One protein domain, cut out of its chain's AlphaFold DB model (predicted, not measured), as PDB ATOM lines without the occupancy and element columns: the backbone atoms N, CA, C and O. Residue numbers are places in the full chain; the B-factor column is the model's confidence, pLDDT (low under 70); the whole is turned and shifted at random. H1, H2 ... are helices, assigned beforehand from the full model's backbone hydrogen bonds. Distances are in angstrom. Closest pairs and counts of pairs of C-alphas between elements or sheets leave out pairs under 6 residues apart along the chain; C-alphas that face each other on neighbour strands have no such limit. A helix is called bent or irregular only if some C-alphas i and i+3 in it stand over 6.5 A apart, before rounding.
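This is residues 20 to 84 of the 181 residues of an uncharacterized protein of Cystobacter fuscus DSM 2262 (UniProt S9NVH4). Two helices, H1 and H2, make a corner like an L, and a third helix, H3, packs on both of them, crossing H2 at nearly a right angle. Between H2 and H3 a long loop, residues 49 to 69, runs out beyond the last residues of H2 and folds back to the first residues of H3. The corner is loosely made, with one pair of C-alphas of H1 and H2 within 8 A, while H3 has 16 such pairs with each of the two. The printed part has 65 residues, with three named helices in the order H1, H2, H3 and no named strand, and its class is all helix. The whole is compact, with a radius of gyration of the C-alphas of 11.8 A and spans of 31 by 26 by 18 A along the three main axes.

H1, residues 20 to 30, comes first along the printed part. A tight link of 3 residues joins it to H2, residues 34 to 48. H1 and H2 are close but not clearly touching: their closest C-alphas, those of Leu 29 and Leu 37, are 7.9 A apart. Their lines stand at a steep tilt of 62 degrees, and they run opposite ways. Their centres are 17.6 A apart. A long link of 21 residues then leads to H3, residues 70 to 83. H3 touches H1, and their closest C-alphas, those of Ala 25 and Ala 74, are 5.3 A apart. These two run the same way at a steep tilt of 62 degrees, with their centres 11.1 A apart. H3 also touches H2, and the closest C-alphas there, those of Ala 40 and Leu 77, are 5.1 A apart. The lines of H2 and H3 are about perpendicular, at 82 degrees, and their centres are 8.8 A apart. In the backbones of H1, H2 and H3, every pair of O of residue i and N of residue i+4 is within hydrogen-bond range.

H1 has 11 residues, Glu 20 to Leu 30, and measures 15.2 A from first to last C-alpha. It begins with C-alpha 20 at (43.248, 127.113, 176.274). H2 is the longest helix by residues, with 15, from Pro 34 to Gly 48. It measures 20.8 A, from C-alpha 34 at (66.567, 131.946, 173.961) to C-alpha 48 at (65.243, 115.448, 186.632). Residues 49 to 69 hold no named element, and their C-alphas lie 6 to 18 A from the mean of the C-alphas. H3 has 14 residues, Pro 70 to Leu 83, and measures 19.9 A. It ends with C-alpha 83 at (63.239, 132.651, 190.404). None of the three helices is bent or irregular.

The two C-alphas farthest apart, those of Glu 20 in H1 and Gly 52 in the long link, are 32.7 A from each other. The first and last printed C-alphas, those of Glu 20 and Cys 84, are 25.9 A apart. The printed part runs from residue 20 to residue 84 with no cut and lies within a full chain of 181 residues. The link from H2 to H3 is long, and the link from H1 to H2 is tight. The mean pLDDT of the printed part is 83.7, and the helices have means of 89 for H1, 86 for H2 and 88 for H3. The model's confidence is low, with pLDDT under 70, at 8 residues: residues 48 to 52, of which 48 belongs to H2, residues 56 to 57, and residue 84.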
ATOM      1  N   GLU A  20      42.819 125.776 175.855       89.06
ATOM      2  CA  GLU A  20      43.248 127.113 176.274       89.06
ATOM      3  C   GLU A  20      44.583 127.068 177.029       89.06
ATOM      4  O   GLU A  20      45.409 127.967 176.888       89.06
ATOM      5  N   LEU A  21      44.836 126.000 177.797       85.06
ATOM      6  CA  LEU A  21      46.107 125.827 178.506       85.06
ATOM      7  C   LEU A  21      47.253 125.500 177.551       85.06
ATOM      8  O   LEU A  21      48.373 125.959 177.762       85.06
ATOM      9  N   LEU A  22      46.984 124.705 176.513       87.00
ATOM     10  CA  LEU A  22      47.981 124.409 175.485       87.00
ATOM     11  C   LEU A  22      48.340 125.674 174.701       87.00
ATOM     12  O   LEU A  22      49.520 125.968 174.549       87.00
ATOM     13  N   GLN A  23      47.335 126.457 174.303       89.19
ATOM     14  CA  GLN A  23      47.533 127.731 173.609       89.19
ATOM     15  C   GLN A  23      48.323 128.727 174.463       89.19
ATOM     16  O   GLN A  23      49.308 129.284 173.996       89.19
ATOM     17  N   ALA A  24      47.961 128.887 175.739       87.50
ATOM     18  CA  ALA A  24      48.696 129.760 176.649       87.50
ATOM     19  C   ALA A  24      50.153 129.307 176.855       87.50
ATOM     20  O   ALA A  24      51.048 130.142 176.976       87.50
ATOM     21  N   ALA A  25      50.404 127.995 176.894       88.88
ATOM     22  CA  ALA A  25      51.756 127.456 176.978       88.88
ATOM     23  C   ALA A  25      52.565 127.746 175.707       88.88
ATOM     24  O   ALA A  25      53.718 128.163 175.808       88.88
ATOM     25  N   ASP A  26      51.967 127.570 174.528       91.62
ATOM     26  CA  ASP A  26      52.610 127.875 173.249       91.62
ATOM     27  C   ASP A  26      52.919 129.374 173.120       91.62
ATOM     28  O   ASP A  26      54.054 129.735 172.811       91.62
ATOM     29  N   ASP A  27      51.966 130.250 173.452       90.50
ATOM     30  CA  ASP A  27      52.168 131.704 173.463       90.50
ATOM     31  C   ASP A  27      53.298 132.109 174.419       90.50
ATOM     32  O   ASP A  27      54.142 132.951 174.096       90.50
ATOM     33  N   MET A  28      53.359 131.475 175.593       89.12
ATOM     34  CA  MET A  28      54.407 131.727 176.579       89.12
ATOM     35  C   MET A  28      55.793 131.320 176.066       89.12
ATOM     36  O   MET A  28      56.758 132.047 176.305       89.12
ATOM     37  N   LEU A  29      55.889 130.186 175.366       89.88
ATOM     38  CA  LEU A  29      57.133 129.697 174.769       89.88
ATOM     39  C   LEU A  29      57.563 130.541 173.565       89.88
ATOM     40  O   LEU A  29      58.751 130.814 173.416       89.88
ATOM     41  N   LEU A  30      56.619 130.988 172.731       91.75
ATOM     42  CA  LEU A  30      56.887 131.882 171.600       91.75
ATOM     43  C   LEU A  30      57.385 133.257 172.059       91.75
ATOM     44  O   LEU A  30      58.233 133.859 171.402       91.75
ATOM     45  N   GLY A  31      56.876 133.746 173.191       87.56
ATOM     46  CA  GLY A  31      57.315 134.994 173.813       87.56
ATOM     47  C   GLY A  31      58.575 134.872 174.676       87.56
ATOM     48  O   GLY A  31      58.953 135.850 175.319       87.56
ATOM     49  N   ALA A  32      59.197 133.694 174.759       90.56
ATOM     50  CA  ALA A  32      60.389 133.472 175.569       90.56
ATOM     51  C   ALA A  32      61.667 133.795 174.791       90.56
ATOM     52  O   ALA A  32      61.830 133.431 173.626       90.56
ATOM     53  N   SER A  33      62.617 134.441 175.459       89.25
ATOM     54  CA  SER A  33      63.959 134.624 174.917       89.25
ATOM     55  C   SER A  33      64.728 133.293 174.885       89.25
ATOM     56  O   SER A  33      64.490 132.409 175.716       89.25
ATOM     57  N   PRO A  34      65.721 133.141 173.988       88.19
ATOM     58  CA  PRO A  34      66.567 131.946 173.961       88.19
ATOM     59  C   PRO A  34      67.289 131.679 175.291       88.19
ATOM     60  O   PRO A  34      67.508 130.523 175.646       88.19
ATOM     61  N   GLY A  35      67.633 132.738 176.033       87.88
ATOM     62  CA  GLY A  35      68.245 132.633 177.359       87.88
ATOM     63  C   GLY A  35      67.298 132.008 178.383       87.88
ATOM     64  O   GLY A  35      67.658 131.029 179.025       87.88
ATOM     65  N   GLU A  36      66.057 132.496 178.464       88.62
ATOM     66  CA  GLU A  36      65.045 131.933 179.370       88.62
ATOM     67  C   GLU A  36      64.749 130.457 179.064       88.62
ATOM     68  O   GLU A  36      64.601 129.647 179.979       88.62
ATOM     69  N   LEU A  37      64.704 130.081 177.782       90.06
ATOM     70  CA  LEU A  37      64.508 128.687 177.376       90.06
ATOM     71  C   LEU A  37      65.705 127.803 177.753       90.06
ATOM     72  O   LEU A  37      65.512 126.680 178.221       90.06
ATOM     73  N   ALA A  38      66.934 128.305 177.599       88.38
ATOM     74  CA  ALA A  38      68.134 127.593 178.028       88.38
ATOM     75  C   ALA A  38      68.173 127.419 179.554       88.38
ATOM     76  O   ALA A  38      68.607 126.380 180.053       88.38
ATOM     77  N   ASP A  39      67.720 128.416 180.306       88.56
ATOM     78  CA  ASP A  39      67.639 128.370 181.766       88.56
ATOM     79  C   ASP A  39      66.576 127.365 182.223       88.56
ATOM     80  O   ASP A  39      66.842 126.541 183.102       88.56
ATOM     81  N   ALA A  40      65.416 127.355 181.559       90.81
ATOM     82  CA  ALA A  40      64.349 126.387 181.803       90.81
ATOM     83  C   ALA A  40      64.813 124.949 181.525       90.81
ATOM     84  O   ALA A  40      64.571 124.055 182.339       90.81
ATOM     85  N   ALA A  41      65.555 124.732 180.434       89.50
ATOM     86  CA  ALA A  41      66.151 123.438 180.112       89.50
ATOM     87  C   ALA A  41      67.163 122.984 181.178       89.50
ATOM     88  O   ALA A  41      67.157 121.820 181.590       89.50
ATOM     89  N   ARG A  42      68.013 123.895 181.676       87.81
ATOM     90  CA  ARG A  42      68.952 123.583 182.766       87.81
ATOM     91  C   ARG A  42      68.221 123.229 184.057       87.81
ATOM     92  O   ARG A  42      68.615 122.261 184.705       87.81
ATOM     93  N   GLY A  43      67.155 123.954 184.398       86.44
ATOM     94  CA  GLY A  43      66.289 123.636 185.535       86.44
ATOM     95  C   GLY A  43      65.677 122.240 185.409       86.44
ATOM     96  O   GLY A  43      65.841 121.409 186.301       86.44
ATOM     97  N   TYR A  44      65.075 121.940 184.258       87.38
ATOM     98  CA  TYR A  44      64.507 120.626 183.960       87.38
ATOM     99  C   TYR A  44      65.517 119.485 184.165       87.38
ATOM    100  O   TYR A  44      65.222 118.515 184.861       87.38
ATOM    101  N   VAL A  45      66.736 119.617 183.631       83.88
ATOM    102  CA  VAL A  45      67.789 118.599 183.791       83.88
ATOM    103  C   VAL A  45      68.271 118.509 185.237       83.88
ATOM    104  O   VAL A  45      68.409 117.408 185.770       83.88
ATOM    105  N   ALA A  46      68.529 119.642 185.890       82.31
ATOM    106  CA  ALA A  46      69.024 119.669 187.264       82.31
ATOM    107  C   ALA A  46      68.049 118.994 188.237       82.31
ATOM    108  O   ALA A  46      68.480 118.276 189.137       82.31
ATOM    109  N   HIS A  47      66.745 119.168 188.018       78.06
ATOM    110  CA  HIS A  47      65.700 118.593 188.860       78.06
ATOM    111  C   HIS A  47      65.191 117.221 188.385       78.06
ATOM    112  O   HIS A  47      64.579 116.509 189.178       78.06
ATOM    113  N   GLY A  48      65.482 116.808 187.145       69.94
ATOM    114  CA  GLY A  48      65.243 115.448 186.632       69.94
ATOM    115  C   GLY A  48      66.404 114.465 186.863       69.94
ATOM    116  O   GLY A  48      66.232 113.253 186.763       69.94
ATOM    117  N   ARG A  49      67.605 114.951 187.198       63.00
ATOM    118  CA  ARG A  49      68.773 114.113 187.541       63.00
ATOM    119  C   ARG A  49      68.661 113.325 188.855       63.00
ATOM    120  O   ARG A  49      69.137 112.193 188.862       63.00
ATOM    121  N   PRO A  50      68.060 113.843 189.947       66.25
ATOM    122  CA  PRO A  50      67.932 113.106 191.211       66.25
ATOM    123  C   PRO A  50      67.162 111.788 191.087       66.25
ATOM    124  O   PRO A  50      67.344 110.877 191.884       66.25
ATOM    125  N   THR A  51      66.321 111.672 190.066       67.56
ATOM    126  CA  THR A  51      65.564 110.466 189.729       67.56
ATOM    127  C   THR A  51      66.255 109.621 188.654       67.56
ATOM    128  O   THR A  51      65.626 108.766 188.036       67.56
ATOM    129  N   GLY A  52      67.539 109.872 188.377       69.56
ATOM    130  CA  GLY A  52      68.305 109.171 187.347       69.56
ATOM    131  C   GLY A  52      67.756 109.390 185.938       69.56
ATOM    132  O   GLY A  52      67.797 108.466 185.133       69.56
ATOM    133  N   GLY A  53      67.165 110.555 185.656       73.25
ATOM    134  CA  GLY A  53      66.513 110.821 184.373       73.25
ATOM    135  C   GLY A  53      65.141 110.163 184.230       73.25
ATOM    136  O   GLY A  53      64.647 110.050 183.119       73.25
ATOM    137  N   HIS A  54      64.513 109.727 185.325       74.06
ATOM    138  CA  HIS A  54      63.169 109.148 185.307       74.06
ATOM    139  C   HIS A  54      62.167 110.058 186.025       74.06
ATOM    140  O   HIS A  54      62.513 110.879 186.863       74.06
ATOM    141  N   SER A  55      60.886 109.965 185.717       70.19
ATOM    142  CA  SER A  55      59.849 110.701 186.430       70.19
ATOM    143  C   SER A  55      59.709 110.144 187.846       70.19
ATOM    144  O   SER A  55      59.486 108.948 188.014       70.19
ATOM    145  N   ALA A  56      59.751 111.003 188.869       68.00
ATOM    146  CA  ALA A  56      59.491 110.592 190.255       68.00
ATOM    147  C   ALA A  56      58.089 109.983 190.447       68.00
ATOM    148  O   ALA A  56      57.861 109.230 191.389       68.00
ATOM    149  N   ILE A  57      57.145 110.335 189.570       66.06
ATOM    150  CA  ILE A  57      55.734 109.954 189.686       66.06
ATOM    151  C   ILE A  57      55.455 108.661 188.920       66.06
ATOM    152  O   ILE A  57      54.748 107.788 189.414       66.06
ATOM    153  N   THR A  58      55.981 108.541 187.701       71.38
ATOM    154  CA  THR A  58      55.652 107.423 186.804       71.38
ATOM    155  C   THR A  58      56.784 106.414 186.654       71.38
ATOM    156  O   THR A  58      56.563 105.352 186.083       71.38
ATOM    157  N   GLY A  59      57.996 106.742 187.112       73.88
ATOM    158  CA  GLY A  59      59.198 105.939 186.889       73.88
ATOM    159  C   GLY A  59      59.622 105.842 185.421       73.88
ATOM    160  O   GLY A  59      60.553 105.109 185.121       73.88
ATOM    161  N   ALA A  60      58.950 106.545 184.505       77.31
ATOM    162  CA  ALA A  60      59.279 106.544 183.082       77.31
ATOM    163  C   ALA A  60      60.468 107.462 182.801       77.31
ATOM    164  O   ALA A  60      60.588 108.503 183.442       77.31
ATOM    165  N   GLU A  61      61.301 107.110 181.826       80.06
ATOM    166  CA  GLU A  61      62.391 107.970 181.372       80.06
ATOM    167  C   GLU A  61      61.852 109.345 180.942       80.06
ATOM    168  O   GLU A  61      60.822 109.464 180.268       80.06
ATOM    169  N   LEU A  62      62.524 110.393 181.405       79.75
ATOM    170  CA  LEU A  62      62.216 111.772 181.086       79.75
ATOM    171  C   LEU A  62      62.800 112.090 179.706       79.75
ATOM    172  O   LEU A  62      64.008 111.953 179.522       79.75
ATOM    173  N   PRO A  63      61.979 112.535 178.740       85.06
ATOM    174  CA  PRO A  63      62.490 112.937 177.438       85.06
ATOM    175  C   PRO A  63      63.336 114.206 177.565       85.06
ATOM    176  O   PRO A  63      63.213 114.948 178.545       85.06
ATOM    177  N   ASP A  64      64.137 114.500 176.544       85.75
ATOM    178  CA  ASP A  64      64.835 115.780 176.446       85.75
ATOM    179  C   ASP A  64      63.855 116.958 176.486       85.75
ATOM    180  O   ASP A  64      62.718 116.870 176.010       85.75
ATOM    181  N   PHE A  65      64.317 118.088 177.025       86.62
ATOM    182  CA  PHE A  65      63.484 119.269 177.259       86.62
ATOM    183  C   PHE A  65      62.748 119.756 176.000       86.62
ATOM    184  O   PHE A  65      61.583 120.143 176.075       86.62
ATOM    185  N   ASP A  66      63.387 119.704 174.830       86.69
ATOM    186  CA  ASP A  66      62.783 120.150 173.567       86.69
ATOM    187  C   ASP A  66      61.726 119.191 173.011       86.69
ATOM    188  O   ASP A  66      60.885 119.592 172.208       86.69
ATOM    189  N   VAL A  67      61.736 117.940 173.473       85.75
ATOM    190  CA  VAL A  67      60.764 116.899 173.109       85.75
ATOM    191  C   VAL A  67      59.598 116.866 174.106       85.75
ATOM    192  O   VAL A  67      58.546 116.277 173.836       85.75
ATOM    193  N   CYS A  68      59.738 117.521 175.265       86.12
ATOM    194  CA  CYS A  68      58.660 117.651 176.234       86.12
ATOM    195  C   CYS A  68      57.440 118.377 175.650       86.12
ATOM    196  O   CYS A  68      57.538 119.281 174.820       86.12
ATOM    197  N   ARG A  69      56.257 118.032 176.174       88.06
ATOM    198  CA  ARG A  69      55.010 118.728 175.830       88.06
ATOM    199  C   ARG A  69      55.108 120.224 176.180       88.06
ATOM    200  O   ARG A  69      55.692 120.541 177.221       88.06
ATOM    201  N   PRO A  70      54.461 121.120 175.407       88.69
ATOM    202  CA  PRO A  70      54.511 122.566 175.636       88.69
ATOM    203  C   PRO A  70      54.222 122.985 177.078       88.69
ATOM    204  O   PRO A  70      54.948 123.793 177.637       88.69
ATOM    205  N   LEU A  71      53.244 122.352 177.733       87.88
ATOM    206  CA  LEU A  71      52.906 122.631 179.135       87.88
ATOM    207  C   LEU A  71      54.057 122.397 180.114       87.88
ATOM    208  O   LEU A  71      54.210 123.152 181.066       87.88
ATOM    209  N   VAL A  72      54.865 121.360 179.895       88.12
ATOM    210  CA  VAL A  72      56.011 121.066 180.765       88.12
ATOM    211  C   VAL A  72      57.085 122.129 180.567       88.12
ATOM    212  O   VAL A  72      57.608 122.666 181.540       88.12
ATOM    213  N   ARG A  73      57.369 122.477 179.308       91.69
ATOM    214  CA  ARG A  73      58.358 123.504 178.957       91.69
ATOM    215  C   ARG A  73      57.935 124.879 179.481       91.69
ATOM    216  O   ARG A  73      58.735 125.556 180.117       91.69
ATOM    217  N   ALA A  74      56.668 125.247 179.291       91.31
ATOM    218  CA  ALA A  74      56.083 126.484 179.802       91.31
ATOM    219  C   ALA A  74      56.049 126.518 181.337       91.31
ATOM    220  O   ALA A  74      56.318 127.555 181.932       91.31
ATOM    221  N   GLY A  75      55.793 125.382 181.993       91.00
ATOM    222  CA  GLY A  75      55.869 125.268 183.450       91.00
ATOM    223  C   GLY A  75      57.271 125.565 183.985       91.00
ATOM    224  O   GLY A  75      57.425 126.368 184.900       91.00
ATOM    225  N   TRP A  76      58.310 124.987 183.376       91.00
ATOM    226  CA  TRP A  76      59.700 125.283 183.745       91.00
ATOM    227  C   TRP A  76      60.106 126.722 183.435       91.00
ATOM    228  O   TRP A  76      60.799 127.349 184.233       91.00
ATOM    229  N   LEU A  77      59.636 127.266 182.314       90.31
ATOM    230  CA  LEU A  77      59.824 128.672 181.977       90.31
ATOM    231  C   LEU A  77      59.182 129.600 183.024       90.31
ATOM    232  O   LEU A  77      59.801 130.583 183.424       90.31
ATOM    233  N   ALA A  78      57.978 129.280 183.506       89.94
ATOM    234  CA  ALA A  78      57.320 130.037 184.568       89.94
ATOM    235  C   ALA A  78      58.135 130.007 185.871       89.94
ATOM    236  O   ALA A  78      58.375 131.057 186.458       89.94
ATOM    237  N   VAL A  79      58.645 128.834 186.264       87.44
ATOM    238  CA  VAL A  79      59.526 128.690 187.438       87.44
ATOM    239  C   VAL A  79      60.783 129.551 187.299       87.44
ATOM    240  O   VAL A  79      61.153 130.261 188.231       87.44
ATOM    241  N   VAL A  80      61.432 129.544 186.132       87.69
ATOM    242  CA  VAL A  80      62.616 130.384 185.887       87.69
ATOM    243  C   VAL A  80      62.281 131.867 185.986       87.69
ATOM    244  O   VAL A  80      63.035 132.609 186.607       87.69
ATOM    245  N   ARG A  81      61.142 132.300 185.441       86.00
ATOM    246  CA  ARG A  81      60.686 133.695 185.543       86.00
ATOM    247  C   ARG A  81      60.356 134.115 186.972       86.00
ATOM    248  O   ARG A  81      60.532 135.279 187.312       86.00
ATOM    249  N   GLU A  82      59.886 133.196 187.810       85.81
ATOM    250  CA  GLU A  82      59.659 133.468 189.232       85.81
ATOM    251  C   GLU A  82      60.972 133.563 190.020       85.81
ATOM    252  O   GLU A  82      61.117 134.435 190.877       85.81
ATOM    253  N   LEU A  83      61.943 132.696 189.718       79.69
ATOM    254  CA  LEU A  83      63.239 132.651 190.404       79.69
ATOM    255  C   LEU A  83      64.214 133.736 189.928       79.69
ATOM    256  O   LEU A  83      65.059 134.196 190.693       79.69
ATOM    257  N   CYS A  84      64.100 134.142 188.670       67.50
ATOM    258  CA  CYS A  84      64.842 135.224 188.040       67.50
ATOM    259  C   CYS A  84      63.835 136.169 187.380       67.50
ATOM    260  O   CYS A  84      63.634 136.109 186.163       67.50
TER     261      CYS A  84